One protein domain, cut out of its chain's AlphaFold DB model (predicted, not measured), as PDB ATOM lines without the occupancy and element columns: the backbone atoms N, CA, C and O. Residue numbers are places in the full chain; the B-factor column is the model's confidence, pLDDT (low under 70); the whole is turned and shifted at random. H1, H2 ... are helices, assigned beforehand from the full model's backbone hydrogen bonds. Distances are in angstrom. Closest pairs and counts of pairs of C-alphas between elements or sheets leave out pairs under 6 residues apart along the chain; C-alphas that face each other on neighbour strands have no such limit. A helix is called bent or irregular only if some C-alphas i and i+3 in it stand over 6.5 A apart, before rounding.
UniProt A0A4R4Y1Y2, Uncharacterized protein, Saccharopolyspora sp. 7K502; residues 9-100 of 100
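What this domain is: This is residues 9 to 100 of the 100 residues of an uncharacterized protein of Saccharopolyspora sp. 7K502 (UniProt A0A4R4Y1Y2). Three long helices pack side by side in an up-and-down bundle, each running against the one before it, with H1 and H2 especially close together and H3 completing a triangle. A tight turn joins H1 to H2 at one end of the bundle, and a long loop, residues 60 to 73, joins H2 to H3 at the other end. The printed part has 92 residues, with three named helices in the order H1, H2, H3 and no named strand, and its class is all helix. The whole is only just loose, close to compact, with a radius of gyration of the C-alphas of 14.8 A, and its elongated outline spans 45 by 27 by 17 A.

How they stand to each other: The longest helix by residues is H3, residues 74 to 98. It touches H2, residues 38 to 59, where the closest C-alphas, those of Ala 51 and Ser 87, are 4.9 A apart. These two form a helical hairpin, running opposite ways at a shallow tilt of 31 degrees. H1, residues 10 to 33, touches H2 with 51 pairs of C-alphas within 8 A. The closest C-alphas of this pair, those of Gly 26 and Gly 43, are 3.8 A apart. H1 and H2 are also a helical hairpin, running opposite ways at a shallow tilt of 25 degrees. H1 and H3 touch with 6 pairs of C-alphas within 8 A, through residues 16 to 27 of H1 and residues 79 to 90 of H3 alone. Their closest C-alphas, those of Leu 23 and Phe 90, are 7.0 A apart, and the two run the same way at a shallow tilt of 23 degrees. In H2 and H3 every O i to N i+4 pair is within hydrogen-bond range, and in H1 18 of 20 are.

Where its parts are: H3 is 36.4 A from first to last C-alpha and ends at C-alpha 98, (-57.840, 0.045, -1.678). H2 is 31.7 A long, from C-alpha 38 at (-47.693, 5.219, 6.496) to C-alpha 59. H1 is 33.4 A long and begins at C-alpha 10, (-36.786, 23.120, -20.539). H1 has a kink of 27 degrees near residue 17; it is neither bent nor irregular, but only just: C-alphas 16 and 19 are 6.5 A apart.

The domain as a whole: The two C-alphas farthest apart, those of Gly 34 and Gly 66, are 46.7 A from each other. The printed part runs from residue 9 to residue 100, the chain's last residue, and has no cut. The link from H1 to H2, 4 residues, is tight, and the link from H2 to H3, 14 residues, is long. The mean pLDDT of the printed part is 84.0, and the model's confidence is under 70 at residues 62 to 69.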
ATOM      1  N   THR A   9     -39.291  23.002 -24.698       88.06
ATOM      2  CA  THR A   9     -38.531  23.927 -23.856       88.06
ATOM      3  C   THR A   9     -38.194  23.234 -22.547       88.06
ATOM      4  O   THR A   9     -38.925  22.333 -22.132       88.06
ATOM      5  N   GLY A  10     -37.144  23.678 -21.850       85.62
ATOM      6  CA  GLY A  10     -36.786  23.120 -20.539       85.62
ATOM      7  C   GLY A  10     -37.982  23.063 -19.580       85.62
ATOM      8  O   GLY A  10     -38.225  22.035 -18.961       85.62
ATOM      9  N   ARG A  11     -38.822  24.111 -19.555       86.56
ATOM     10  CA  ARG A  11     -40.060  24.146 -18.757       86.56
ATOM     11  C   ARG A  11     -41.062  23.050 -19.140       86.56
ATOM     12  O   ARG A  11     -41.643  22.434 -18.257       86.56
ATOM     13  N   ARG A  12     -41.287  22.810 -20.437       85.06
ATOM     14  CA  ARG A  12     -42.227  21.778 -20.918       85.06
ATOM     15  C   ARG A  12     -41.676  20.367 -20.728       85.06
ATOM     16  O   ARG A  12     -42.447  19.464 -20.434       85.06
ATOM     17  N   ILE A  13     -40.360  20.192 -20.852       87.75
ATOM     18  CA  ILE A  13     -39.686  18.931 -20.527       87.75
ATOM     19  C   ILE A  13     -39.877  18.632 -19.041       87.75
ATOM     20  O   ILE A  13     -40.383  17.569 -18.706       87.75
ATOM     21  N   TRP A  14     -39.579  19.584 -18.153       85.69
ATOM     22  CA  TRP A  14     -39.801  19.407 -16.716       85.69
ATOM     23  C   TRP A  14     -41.270  19.175 -16.367       85.69
ATOM     24  O   TRP A  14     -41.558  18.300 -15.561       85.69
ATOM     25  N   GLY A  15     -42.200  19.889 -17.009       85.38
ATOM     26  CA  GLY A  15     -43.639  19.665 -16.835       85.38
ATOM     27  C   GLY A  15     -44.100  18.268 -17.264       85.38
ATOM     28  O   GLY A  15     -44.996  17.713 -16.640       85.38
ATOM     29  N   ALA A  16     -43.453  17.672 -18.270       86.12
ATOM     30  CA  ALA A  16     -43.717  16.297 -18.685       86.12
ATOM     31  C   ALA A  16     -43.004  15.257 -17.800       86.12
ATOM     32  O   ALA A  16     -43.562  14.196 -17.558       86.12
ATOM     33  N   VAL A  17     -41.790  15.544 -17.315       88.88
ATOM     34  CA  VAL A  17     -40.941  14.600 -16.561       88.88
ATOM     35  C   VAL A  17     -41.297  14.539 -15.077       88.88
ATOM     36  O   VAL A  17     -41.341  13.453 -14.507       88.88
ATOM     37  N   LEU A  18     -41.563  15.681 -14.440       88.94
ATOM     38  CA  LEU A  18     -41.845  15.759 -13.003       88.94
ATOM     39  C   LEU A  18     -42.977  14.812 -12.565       88.94
ATOM     40  O   LEU A  18     -42.787  14.084 -11.590       88.94
ATOM     41  N   PRO A  19     -44.109  14.728 -13.284       88.12
ATOM     42  CA  PRO A  19     -45.175  13.816 -12.898       88.12
ATOM     43  C   PRO A  19     -44.764  12.339 -12.989       88.12
ATOM     44  O   PRO A  19     -45.184  11.541 -12.156       88.12
ATOM     45  N   PHE A  20     -43.892  11.967 -13.935       87.50
ATOM     46  CA  PHE A  20     -43.331  10.612 -13.991       87.50
ATOM     47  C   PHE A  20     -42.450  10.308 -12.786       87.50
ATOM     48  O   PHE A  20     -42.554   9.224 -12.218       87.50
ATOM     49  N   VAL A  21     -41.616  11.263 -12.371       92.00
ATOM     50  CA  VAL A  21     -40.796  11.117 -11.162       92.00
ATOM     51  C   VAL A  21     -41.691  10.883  -9.945       92.00
ATOM     52  O   VAL A  21     -41.409   9.993  -9.149       92.00
ATOM     53  N   MET A  22     -42.804  11.613  -9.837       92.50
ATOM     54  CA  MET A  22     -43.782  11.424  -8.762       92.50
ATOM     55  C   MET A  22     -44.464  10.054  -8.827       92.50
ATOM     56  O   MET A  22     -44.574   9.385  -7.807       92.50
ATOM     57  N   LEU A  23     -44.875   9.596 -10.012       90.25
ATOM     58  CA  LEU A  23     -45.496   8.278 -10.190       90.25
ATOM     59  C   LEU A  23     -44.540   7.140  -9.806       90.25
ATOM     60  O   LEU A  23     -44.926   6.229  -9.074       90.25
ATOM     61  N   VAL A  24     -43.281   7.215 -10.247       91.12
ATOM     62  CA  VAL A  24     -42.245   6.229  -9.903       91.12
ATOM     63  C   VAL A  24     -41.933   6.267  -8.410       91.12
ATOM     64  O   VAL A  24     -41.912   5.219  -7.770       91.12
ATOM     65  N   ALA A  25     -41.739   7.455  -7.831       92.50
ATOM     66  CA  ALA A  25     -41.497   7.600  -6.399       92.50
ATOM     67  C   ALA A  25     -42.671   7.055  -5.575       92.50
ATOM     68  O   ALA A  25     -42.457   6.293  -4.636       92.50
ATOM     69  N   GLY A  26     -43.907   7.379  -5.965       91.38
ATOM     70  CA  GLY A  26     -45.120   6.876  -5.328       91.38
ATOM     71  C   GLY A  26     -45.194   5.350  -5.348       91.38
ATOM     72  O   GLY A  26     -45.387   4.723  -4.308       91.38
ATOM     73  N   PHE A  27     -44.940   4.741  -6.508       89.62
ATOM     74  CA  PHE A  27     -44.909   3.286  -6.653       89.62
ATOM     75  C   PHE A  27     -43.814   2.625  -5.801       89.62
ATOM     76  O   PHE A  27     -44.066   1.625  -5.129       89.62
ATOM     77  N   LEU A  28     -42.603   3.189  -5.783       91.19
ATOM     78  CA  LEU A  28     -41.501   2.667  -4.970       91.19
ATOM     79  C   LEU A  28     -41.811   2.752  -3.474       91.19
ATOM     80  O   LEU A  28     -41.574   1.788  -2.752       91.19
ATOM     81  N   LEU A  29     -42.393   3.860  -3.013       92.06
ATOM     82  CA  LEU A  29     -42.825   4.019  -1.623       92.06
ATOM     83  C   LEU A  29     -43.890   2.985  -1.239       92.06
ATOM     84  O   LEU A  29     -43.779   2.366  -0.183       92.06
ATOM     85  N   MET A  30     -44.863   2.728  -2.122       89.31
ATOM     86  CA  MET A  30     -45.849   1.659  -1.922       89.31
ATOM     87  C   MET A  30     -45.191   0.284  -1.818       89.31
ATOM     88  O   MET A  30     -45.562  -0.523  -0.965       89.31
ATOM     89  N   ARG A  31     -44.183   0.009  -2.654       88.31
ATOM     90  CA  ARG A  31     -43.497  -1.285  -2.650       88.31
ATOM     91  C   ARG A  31     -42.625  -1.490  -1.414       88.31
ATOM     92  O   ARG A  31     -42.593  -2.598  -0.886       88.31
ATOM     93  N   LEU A  32     -41.940  -0.439  -0.965       90.00
ATOM     94  CA  LEU A  32     -41.077  -0.456   0.218       90.00
ATOM     95  C   LEU A  32     -41.875  -0.453   1.529       90.00
ATOM     96  O   LEU A  32     -41.405  -0.998   2.522       90.00
ATOM     97  N   GLY A  33     -43.076   0.134   1.537       85.44
ATOM     98  CA  GLY A  33     -43.944   0.211   2.715       85.44
ATOM     99  C   GLY A  33     -44.551  -1.127   3.155       85.44
ATOM    100  O   GLY A  33     -44.933  -1.257   4.315       85.44
ATOM    101  N   GLY A  34     -44.603  -2.130   2.269       73.06
ATOM    102  CA  GLY A  34     -44.840  -3.532   2.640       73.06
ATOM    103  C   GLY A  34     -46.174  -3.839   3.339       73.06
ATOM    104  O   GLY A  34     -46.219  -4.753   4.156       73.06
ATOM    105  N   GLY A  35     -47.247  -3.092   3.053       76.19
ATOM    106  CA  GLY A  35     -48.577  -3.280   3.660       76.19
ATOM    107  C   GLY A  35     -49.338  -1.961   3.820       76.19
ATOM    108  O   GLY A  35     -49.033  -0.998   3.126       76.19
ATOM    109  N   ASN A  36     -50.272  -1.866   4.771       81.19
ATOM    110  CA  ASN A  36     -51.071  -0.650   5.042       81.19
ATOM    111  C   ASN A  36     -50.345   0.414   5.892       81.19
ATOM    112  O   ASN A  36     -50.969   1.178   6.628       81.19
ATOM    113  N   GLY A  37     -49.013   0.459   5.816       86.12
ATOM    114  CA  GLY A  37     -48.187   1.378   6.594       86.12
ATOM    115  C   GLY A  37     -48.203   2.825   6.070       86.12
ATOM    116  O   GLY A  37     -48.565   3.072   4.916       86.12
ATOM    117  N   PRO A  38     -47.740   3.801   6.876       89.56
ATOM    118  CA  PRO A  38     -47.693   5.219   6.496       89.56
ATOM    119  C   PRO A  38     -46.902   5.494   5.209       89.56
ATOM    120  O   PRO A  38     -47.257   6.379   4.438       89.56
ATOM    121  N   LEU A  39     -45.848   4.711   4.953       89.81
ATOM    122  CA  LEU A  39     -45.044   4.782   3.728       89.81
ATOM    123  C   LEU A  39     -45.854   4.419   2.479       89.81
ATOM    124  O   LEU A  39     -45.721   5.081   1.452       89.81
ATOM    125  N   THR A  40     -46.728   3.417   2.577       90.00
ATOM    126  CA  THR A  40     -47.585   3.002   1.464       90.00
ATOM    127  C   THR A  40     -48.623   4.062   1.146       90.00
ATOM    128  O   THR A  40     -48.768   4.446  -0.012       90.00
ATOM    129  N   TRP A  41     -49.273   4.613   2.174       91.19
ATOM    130  CA  TRP A  41     -50.200   5.736   2.016       91.19
ATOM    131  C   TRP A  41     -49.508   6.983   1.462       91.19
ATOM    132  O   TRP A  41     -50.033   7.626   0.555       91.19
ATOM    133  N   GLY A  42     -48.297   7.288   1.935       91.75
ATOM    134  CA  GLY A  42     -47.468   8.351   1.371       91.75
ATOM    135  C   GLY A  42     -47.180   8.125  -0.115       91.75
ATOM    136  O   GLY A  42     -47.338   9.039  -0.920       91.75
ATOM    137  N   GLY A  43     -46.845   6.891  -0.499       92.12
ATOM    138  CA  GLY A  43     -46.652   6.508  -1.895       92.12
ATOM    139  C   GLY A  43     -47.909   6.665  -2.754       92.12
ATOM    140  O   GLY A  43     -47.835   7.219  -3.854       92.12
ATOM    141  N   MET A  44     -49.074   6.270  -2.230       91.00
ATOM    142  CA  MET A  44     -50.361   6.462  -2.901       91.00
ATOM    143  C   MET A  44     -50.657   7.936  -3.159       91.00
ATOM    144  O   MET A  44     -51.010   8.296  -4.279       91.00
ATOM    145  N   VAL A  45     -50.480   8.792  -2.150       93.00
ATOM    146  CA  VAL A  45     -50.715  10.236  -2.279       93.00
ATOM    147  C   VAL A  45     -49.768  10.841  -3.312       93.00
ATOM    148  O   VAL A  45     -50.217  11.547  -4.213       93.00
ATOM    149  N   VAL A  46     -48.470  10.535  -3.233       93.25
ATOM    150  CA  VAL A  46     -47.467  11.078  -4.160       93.25
ATOM    151  C   VAL A  46     -47.767  10.673  -5.603       93.25
ATOM    152  O   VAL A  46     -47.759  11.527  -6.492       93.25
ATOM    153  N   GLY A  47     -48.082   9.401  -5.852       92.00
ATOM    154  CA  GLY A  47     -48.407   8.955  -7.202       92.00
ATOM    155  C   GLY A  47     -49.776   9.443  -7.688       92.00
ATOM    156  O   GLY A  47     -49.905   9.785  -8.862       92.00
ATOM    157  N   ALA A  48     -50.775   9.589  -6.808       89.00
ATOM    158  CA  ALA A  48     -52.070  10.172  -7.166       89.00
ATOM    159  C   ALA A  48     -51.924  11.640  -7.590       89.00
ATOM    160  O   ALA A  48     -52.462  12.043  -8.622       89.00
ATOM    161  N   VAL A  49     -51.131  12.425  -6.852       91.62
ATOM    162  CA  VAL A  49     -50.793  13.797  -7.253       91.62
ATOM    163  C   VAL A  49     -50.044  13.785  -8.584       91.62
ATOM    164  O   VAL A  49     -50.400  14.547  -9.478       91.62
ATOM    165  N   GLY A  50     -49.071  12.885  -8.766       90.75
ATOM    166  CA  GLY A  50     -48.376  12.705 -10.043       90.75
ATOM    167  C   GLY A  50     -49.339  12.476 -11.215       90.75
ATOM    168  O   GLY A  50     -49.254  13.171 -12.225       90.75
ATOM    169  N   ALA A  51     -50.312  11.576 -11.061       88.19
ATOM    170  CA  ALA A  51     -51.324  11.291 -12.078       88.19
ATOM    171  C   ALA A  51     -52.198  12.519 -12.404       88.19
ATOM    172  O   ALA A  51     -52.447  12.811 -13.574       88.19
ATOM    173  N   VAL A  52     -52.630  13.275 -11.388       88.75
ATOM    174  CA  VAL A  52     -53.420  14.504 -11.583       88.75
ATOM    175  C   VAL A  52     -52.606  15.571 -12.315       88.75
ATOM    176  O   VAL A  52     -53.110  16.195 -13.250       88.75
ATOM    177  N   VAL A  53     -51.336  15.753 -11.945       88.31
ATOM    178  CA  VAL A  53     -50.454  16.728 -12.599       88.31
ATOM    179  C   VAL A  53     -50.194  16.338 -14.059       88.31
ATOM    180  O   VAL A  53     -50.219  17.222 -14.913       88.31
ATOM    181  N   VAL A  54     -50.028  15.045 -14.386       88.00
ATOM    182  CA  VAL A  54     -49.971  14.578 -15.790       88.00
ATOM    183  C   VAL A  54     -51.214  15.025 -16.556       88.00
ATOM    184  O   VAL A  54     -51.105  15.577 -17.654       88.00
ATOM    185  N   MET A  55     -52.397  14.752 -16.002       82.69
ATOM    186  CA  MET A  55     -53.667  15.036 -16.668       82.69
ATOM    187  C   MET A  55     -53.834  16.535 -16.927       82.69
ATOM    188  O   MET A  55     -54.116  16.922 -18.063       82.69
ATOM    189  N   GLY A  56     -53.572  17.361 -15.909       83.94
ATOM    190  CA  GLY A  56     -53.655  18.820 -15.997       83.94
ATOM    191  C   GLY A  56     -52.609  19.444 -16.924       83.94
ATOM    192  O   GLY A  56     -52.918  20.348 -17.693       83.94
ATOM    193  N   PHE A  57     -51.374  18.936 -16.927       84.50
ATOM    194  CA  PHE A  57     -50.333  19.460 -17.814       84.50
ATOM    195  C   PHE A  57     -50.717  19.308 -19.289       84.50
ATOM    196  O   PHE A  57     -50.559  20.233 -20.080       84.50
ATOM    197  N   TRP A  58     -51.238  18.144 -19.680       84.00
ATOM    198  CA  TRP A  58     -51.579  17.883 -21.077       84.00
ATOM    199  C   TRP A  58     -52.938  18.459 -21.503       84.00
ATOM    200  O   TRP A  58     -53.155  18.626 -22.708       84.00
ATOM    201  N   SER A  59     -53.840  18.783 -20.566       76.12
ATOM    202  CA  SER A  59     -55.115  19.444 -20.891       76.12
ATOM    203  C   SER A  59     -54.922  20.855 -21.445       76.12
ATOM    204  O   SER A  59     -55.688  21.274 -22.309       76.12
ATOM    205  N   ASP A  60     -53.843  21.539 -21.057       72.00
ATOM    206  CA  ASP A  60     -53.511  22.887 -21.541       72.00
ATOM    207  C   ASP A  60     -53.149  22.940 -23.040       72.00
ATOM    208  O   ASP A  60     -53.066  24.019 -23.637       72.00
ATOM    209  N   PHE A  61     -52.934  21.780 -23.672       72.62
ATOM    210  CA  PHE A  61     -52.423  21.658 -25.041       72.62
ATOM    211  C   PHE A  61     -53.347  20.840 -25.968       72.62
ATOM    212  O   PHE A  61     -52.905  20.318 -26.995       72.62
ATOM    213  N   ALA A  62     -54.631  20.694 -25.617       58.78
ATOM    214  CA  ALA A  62     -55.575  19.835 -26.336       58.78
ATOM    215  C   ALA A  62     -56.158  20.484 -27.608       58.78
ATOM    216  O   ALA A  62     -56.892  21.463 -27.542       58.78
ATOM    217  N   ASN A  63     -55.855  19.885 -28.767       55.03
ATOM    218  CA  ASN A  63     -56.233  20.334 -30.116       55.03
ATOM    219  C   ASN A  63     -57.495  19.655 -30.692       55.03
ATOM    220  O   ASN A  63     -57.670  19.659 -31.907       55.03
ATOM    221  N   SER A  64     -58.337  19.033 -29.858       53.47
ATOM    222  CA  SER A  64     -59.535  18.300 -30.309       53.47
ATOM    223  C   SER A  64     -60.782  19.178 -30.457       53.47
ATOM    224  O   SER A  64     -61.619  18.881 -31.302       53.47
ATOM    225  N   ASP A  65     -60.870  20.284 -29.709       52.47
ATOM    226  CA  ASP A  65     -62.137  21.019 -29.533       52.47
ATOM    227  C   ASP A  65     -62.083  22.455 -30.100       52.47
ATOM    228  O   ASP A  65     -62.969  23.269 -29.863       52.47
ATOM    229  N   GLY A  66     -61.006  22.820 -30.810       50.06
ATOM    230  CA  GLY A  66     -60.816  24.171 -31.364       50.06
ATOM    231  C   GLY A  66     -60.426  25.259 -30.346       50.06
ATOM    232  O   GLY A  66     -60.158  26.389 -30.743       50.06
ATOM    233  N   ALA A  67     -60.322  24.922 -29.055       51.41
ATOM    234  CA  ALA A  67     -59.929  25.828 -27.965       51.41
ATOM    235  C   ALA A  67     -58.404  25.885 -27.690       51.41
ATOM    236  O   ALA A  67     -57.951  26.533 -26.745       51.41
ATOM    237  N   ALA A  68     -57.597  25.182 -28.485       58.06
ATOM    238  CA  ALA A  68     -56.187  24.944 -28.189       58.06
ATOM    239  C   ALA A  68     -55.305  26.174 -28.399       58.06
ATOM    240  O   ALA A  68     -55.297  26.784 -29.469       58.06
ATOM    241  N   LYS A  69     -54.450  26.455 -27.412       60.88
ATOM    242  CA  LYS A  69     -53.396  27.472 -27.534       60.88
ATOM    243  C   LYS A  69     -52.197  26.983 -28.368       60.88
ATOM    244  O   LYS A  69     -51.488  27.810 -28.934       60.88
ATOM    245  N   VAL A  70     -51.955  25.662 -28.453       71.38
ATOM    246  CA  VAL A  70     -50.730  25.077 -29.048       71.38
ATOM    247  C   VAL A  70     -51.007  23.748 -29.775       71.38
ATOM    248  O   VAL A  70     -51.633  22.850 -29.217       71.38
ATOM    249  N   ARG A  71     -50.471  23.572 -30.992       77.75
ATOM    250  CA  ARG A  71     -50.514  22.314 -31.765       77.75
ATOM    251  C   ARG A  71     -49.366  21.396 -31.351       77.75
ATOM    252  O   ARG A  71     -48.203  21.710 -31.597       77.75
ATOM    253  N   LEU A  72     -49.689  20.243 -30.772       80.81
ATOM    254  CA  LEU A  72     -48.710  19.221 -30.387       80.81
ATOM    255  C   LEU A  72     -47.986  18.622 -31.606       80.81
ATOM    256  O   LEU A  72     -48.600  18.356 -32.642       80.81
ATOM    257  N   SER A  73     -46.678  18.387 -31.472       85.00
ATOM    258  CA  SER A  73     -45.896  17.623 -32.451       85.00
ATOM    259  C   SER A  73     -46.162  16.115 -32.299       85.00
ATOM    260  O   SER A  73     -46.594  15.690 -31.224       85.00
ATOM    261  N   PRO A  74     -45.884  15.276 -33.320       85.31
ATOM    262  CA  PRO A  74     -46.093  13.825 -33.225       85.31
ATOM    263  C   PRO A  74     -45.405  13.199 -32.008       85.31
ATOM    264  O   PRO A  74     -46.004  12.413 -31.283       85.31
ATOM    265  N   PHE A  75     -44.174  13.623 -31.715       86.25
ATOM    266  CA  PHE A  75     -43.449  13.150 -30.538       86.25
ATOM    267  C   PHE A  75     -44.117  13.585 -29.222       86.25
ATOM    268  O   PHE A  75     -44.225  12.785 -28.299       86.25
ATOM    269  N   ALA A  76     -44.640  14.812 -29.127       85.25
ATOM    270  CA  ALA A  76     -45.358  15.270 -27.932       85.25
ATOM    271  C   ALA A  76     -46.670  14.507 -27.701       85.25
ATOM    272  O   ALA A  76     -47.026  14.231 -26.558       85.25
ATOM    273  N   TRP A  77     -47.348  14.100 -28.778       87.00
ATOM    274  CA  TRP A  77     -48.501  13.204 -28.700       87.00
ATOM    275  C   TRP A  77     -48.144  11.835 -28.128       87.00
ATOM    276  O   TRP A  77     -48.842  11.355 -27.237       87.00
ATOM    277  N   VAL A  78     -47.047  11.230 -28.592       88.81
ATOM    278  CA  VAL A  78     -46.570   9.949 -28.050       88.81
ATOM    279  C   VAL A  78     -46.280  10.080 -26.556       88.81
ATOM    280  O   VAL A  78     -46.776   9.277 -25.771       88.81
ATOM    281  N   VAL A  79     -45.555  11.127 -26.142       88.81
ATOM    282  CA  VAL A  79     -45.257  11.358 -24.719       88.81
ATOM    283  C   VAL A  79     -46.543  11.534 -23.911       88.81
ATOM    284  O   VAL A  79     -46.662  10.944 -22.838       88.81
ATOM    285  N   ARG A  80     -47.540  12.266 -24.421       88.19
ATOM    286  CA  ARG A  80     -48.852  12.411 -23.773       88.19
ATOM    287  C   ARG A  80     -49.552  11.069 -23.567       88.19
ATOM    288  O   ARG A  80     -49.982  10.779 -22.455       88.19
ATOM    289  N   ILE A  81     -49.643  10.249 -24.614       89.25
ATOM    290  CA  ILE A  81     -50.297   8.933 -24.552       89.25
ATOM    291  C   ILE A  81     -49.587   8.037 -23.535       89.25
ATOM    292  O   ILE A  81     -50.234   7.471 -22.659       89.25
ATOM    293  N   VAL A  82     -48.256   7.966 -23.594       89.38
ATOM    294  CA  VAL A  82     -47.447   7.201 -22.634       89.38
ATOM    295  C   VAL A  82     -47.661   7.711 -21.204       89.38
ATOM    296  O   VAL A  82     -47.816   6.909 -20.285       89.38
ATOM    297  N   SER A  83     -47.755   9.032 -21.013       87.75
ATOM    298  CA  SER A  83     -48.035   9.638 -19.702       87.75
ATOM    299  C   SER A  83     -49.378   9.185 -19.135       87.75
ATOM    300  O   SER A  83     -49.474   8.836 -17.957       87.75
ATOM    301  N   TYR A  84     -50.413   9.160 -19.973       89.62
ATOM    302  CA  TYR A  84     -51.742   8.704 -19.578       89.62
ATOM    303  C   TYR A  84     -51.773   7.214 -19.269       89.62
ATOM    304  O   TYR A  84     -52.341   6.836 -18.251       89.62
ATOM    305  N   LEU A  85     -51.120   6.376 -20.077       90.12
ATOM    306  CA  LEU A  85     -51.043   4.936 -19.817       90.12
ATOM    307  C   LEU A  85     -50.354   4.633 -18.482       90.12
ATOM    308  O   LEU A  85     -50.850   3.817 -17.711       90.12
ATOM    309  N   ILE A  86     -49.254   5.325 -18.170       88.00
ATOM    310  CA  ILE A  86     -48.553   5.151 -16.889       88.00
ATOM    311  C   ILE A  86     -49.420   5.647 -15.725       88.00
ATOM    312  O   ILE A  86     -49.528   4.964 -14.707       88.00
ATOM    313  N   SER A  87     -50.088   6.793 -15.880       88.94
ATOM    314  CA  SER A  87     -50.999   7.326 -14.857       88.94
ATOM    315  C   SER A  87     -52.183   6.388 -14.600       88.94
ATOM    316  O   SER A  87     -52.560   6.176 -13.451       88.94
ATOM    317  N   LEU A  88     -52.735   5.778 -15.654       89.56
ATOM    318  CA  LEU A  88     -53.784   4.761 -15.557       89.56
ATOM    319  C   LEU A  88     -53.282   3.489 -14.868       89.56
ATOM    320  O   LEU A  88     -53.975   2.962 -14.004       89.56
ATOM    321  N   GLY A  89     -52.077   3.019 -15.198       88.31
ATOM    322  CA  GLY A  89     -51.458   1.869 -14.533       88.31
ATOM    323  C   GLY A  89     -51.255   2.099 -13.032       88.31
ATOM    324  O   GLY A  89     -51.549   1.222 -12.214       88.31
ATOM    325  N   PHE A  90     -50.824   3.306 -12.653       88.38
ATOM    326  CA  PHE A  90     -50.736   3.700 -11.250       88.38
ATOM    327  C   PHE A  90     -52.117   3.749 -10.587       88.38
ATOM    328  O   PHE A  90     -52.299   3.159  -9.525       88.38
ATOM    329  N   ALA A  91     -53.103   4.391 -11.221       87.56
ATOM    330  CA  ALA A  91     -54.466   4.469 -10.698       87.56
ATOM    331  C   ALA A  91     -55.072   3.076 -10.484       87.56
ATOM    332  O   ALA A  91     -55.670   2.826  -9.445       87.56
ATOM    333  N   PHE A  92     -54.854   2.147 -11.418       89.00
ATOM    334  CA  PHE A  92     -55.278   0.758 -11.270       89.00
ATOM    335  C   PHE A  92     -54.613   0.084 -10.064       89.00
ATOM    336  O   PHE A  92     -55.297  -0.541  -9.262       89.00
ATOM    337  N   THR A  93     -53.303   0.266  -9.882       86.69
ATOM    338  CA  THR A  93     -52.569  -0.283  -8.727       86.69
ATOM    339  C   THR A  93     -53.090   0.291  -7.408       86.69
ATOM    340  O   THR A  93     -53.293  -0.448  -6.449       86.69
ATOM    341  N   ALA A  94     -53.346   1.601  -7.366       84.88
ATOM    342  CA  ALA A  94     -53.913   2.271  -6.202       84.88
ATOM    343  C   ALA A  94     -55.333   1.770  -5.891       84.88
ATOM    344  O   ALA A  94     -55.647   1.520  -4.733       84.88
ATOM    345  N   VAL A  95     -56.169   1.579  -6.914       87.69
ATOM    346  CA  VAL A  95     -57.517   1.015  -6.766       87.69
ATOM    347  C   VAL A  95     -57.450  -0.408  -6.225       87.69
ATOM    348  O   VAL A  95     -58.103  -0.685  -5.229       87.69
ATOM    349  N   VAL A  96     -56.640  -1.290  -6.819       86.69
ATOM    350  CA  VAL A  96     -56.477  -2.672  -6.337       86.69
ATOM    351  C   VAL A  96     -56.082  -2.683  -4.863       86.69
ATOM    352  O   VAL A  96     -56.708  -3.388  -4.085       86.69
ATOM    353  N   PHE A  97     -55.118  -1.846  -4.473       83.75
ATOM    354  CA  PHE A  97     -54.692  -1.722  -3.081       83.75
ATOM    355  C   PHE A  97     -55.821  -1.297  -2.126       83.75
ATOM    356  O   PHE A  97     -55.898  -1.813  -1.022       83.75
ATOM    357  N   LEU A  98     -56.717  -0.386  -2.528       83.44
ATOM    358  CA  LEU A  98     -57.840   0.045  -1.678       83.44
ATOM    359  C   LEU A  98     -58.864  -1.067  -1.402       83.44
ATOM    360  O   LEU A  98     -59.645  -0.943  -0.459       83.44
ATOM    361  N   PHE A  99     -58.892  -2.111  -2.231       83.25
ATOM    362  CA  PHE A  99     -59.856  -3.209  -2.143       83.25
ATOM    363  C   PHE A  99     -59.244  -4.534  -1.652       83.25
ATOM    364  O   PHE A  99     -59.954  -5.541  -1.618       83.25
ATOM    365  N   THR A 100     -57.963  -4.544  -1.271       74.81
ATOM    366  CA  THR A 100     -57.242  -5.701  -0.702       74.81
ATOM    367  C   THR A 100     -56.838  -5.446   0.738       74.81
ATOM    368  O   THR A 100     -57.022  -6.361   1.567       74.81
TER     369      THR A 100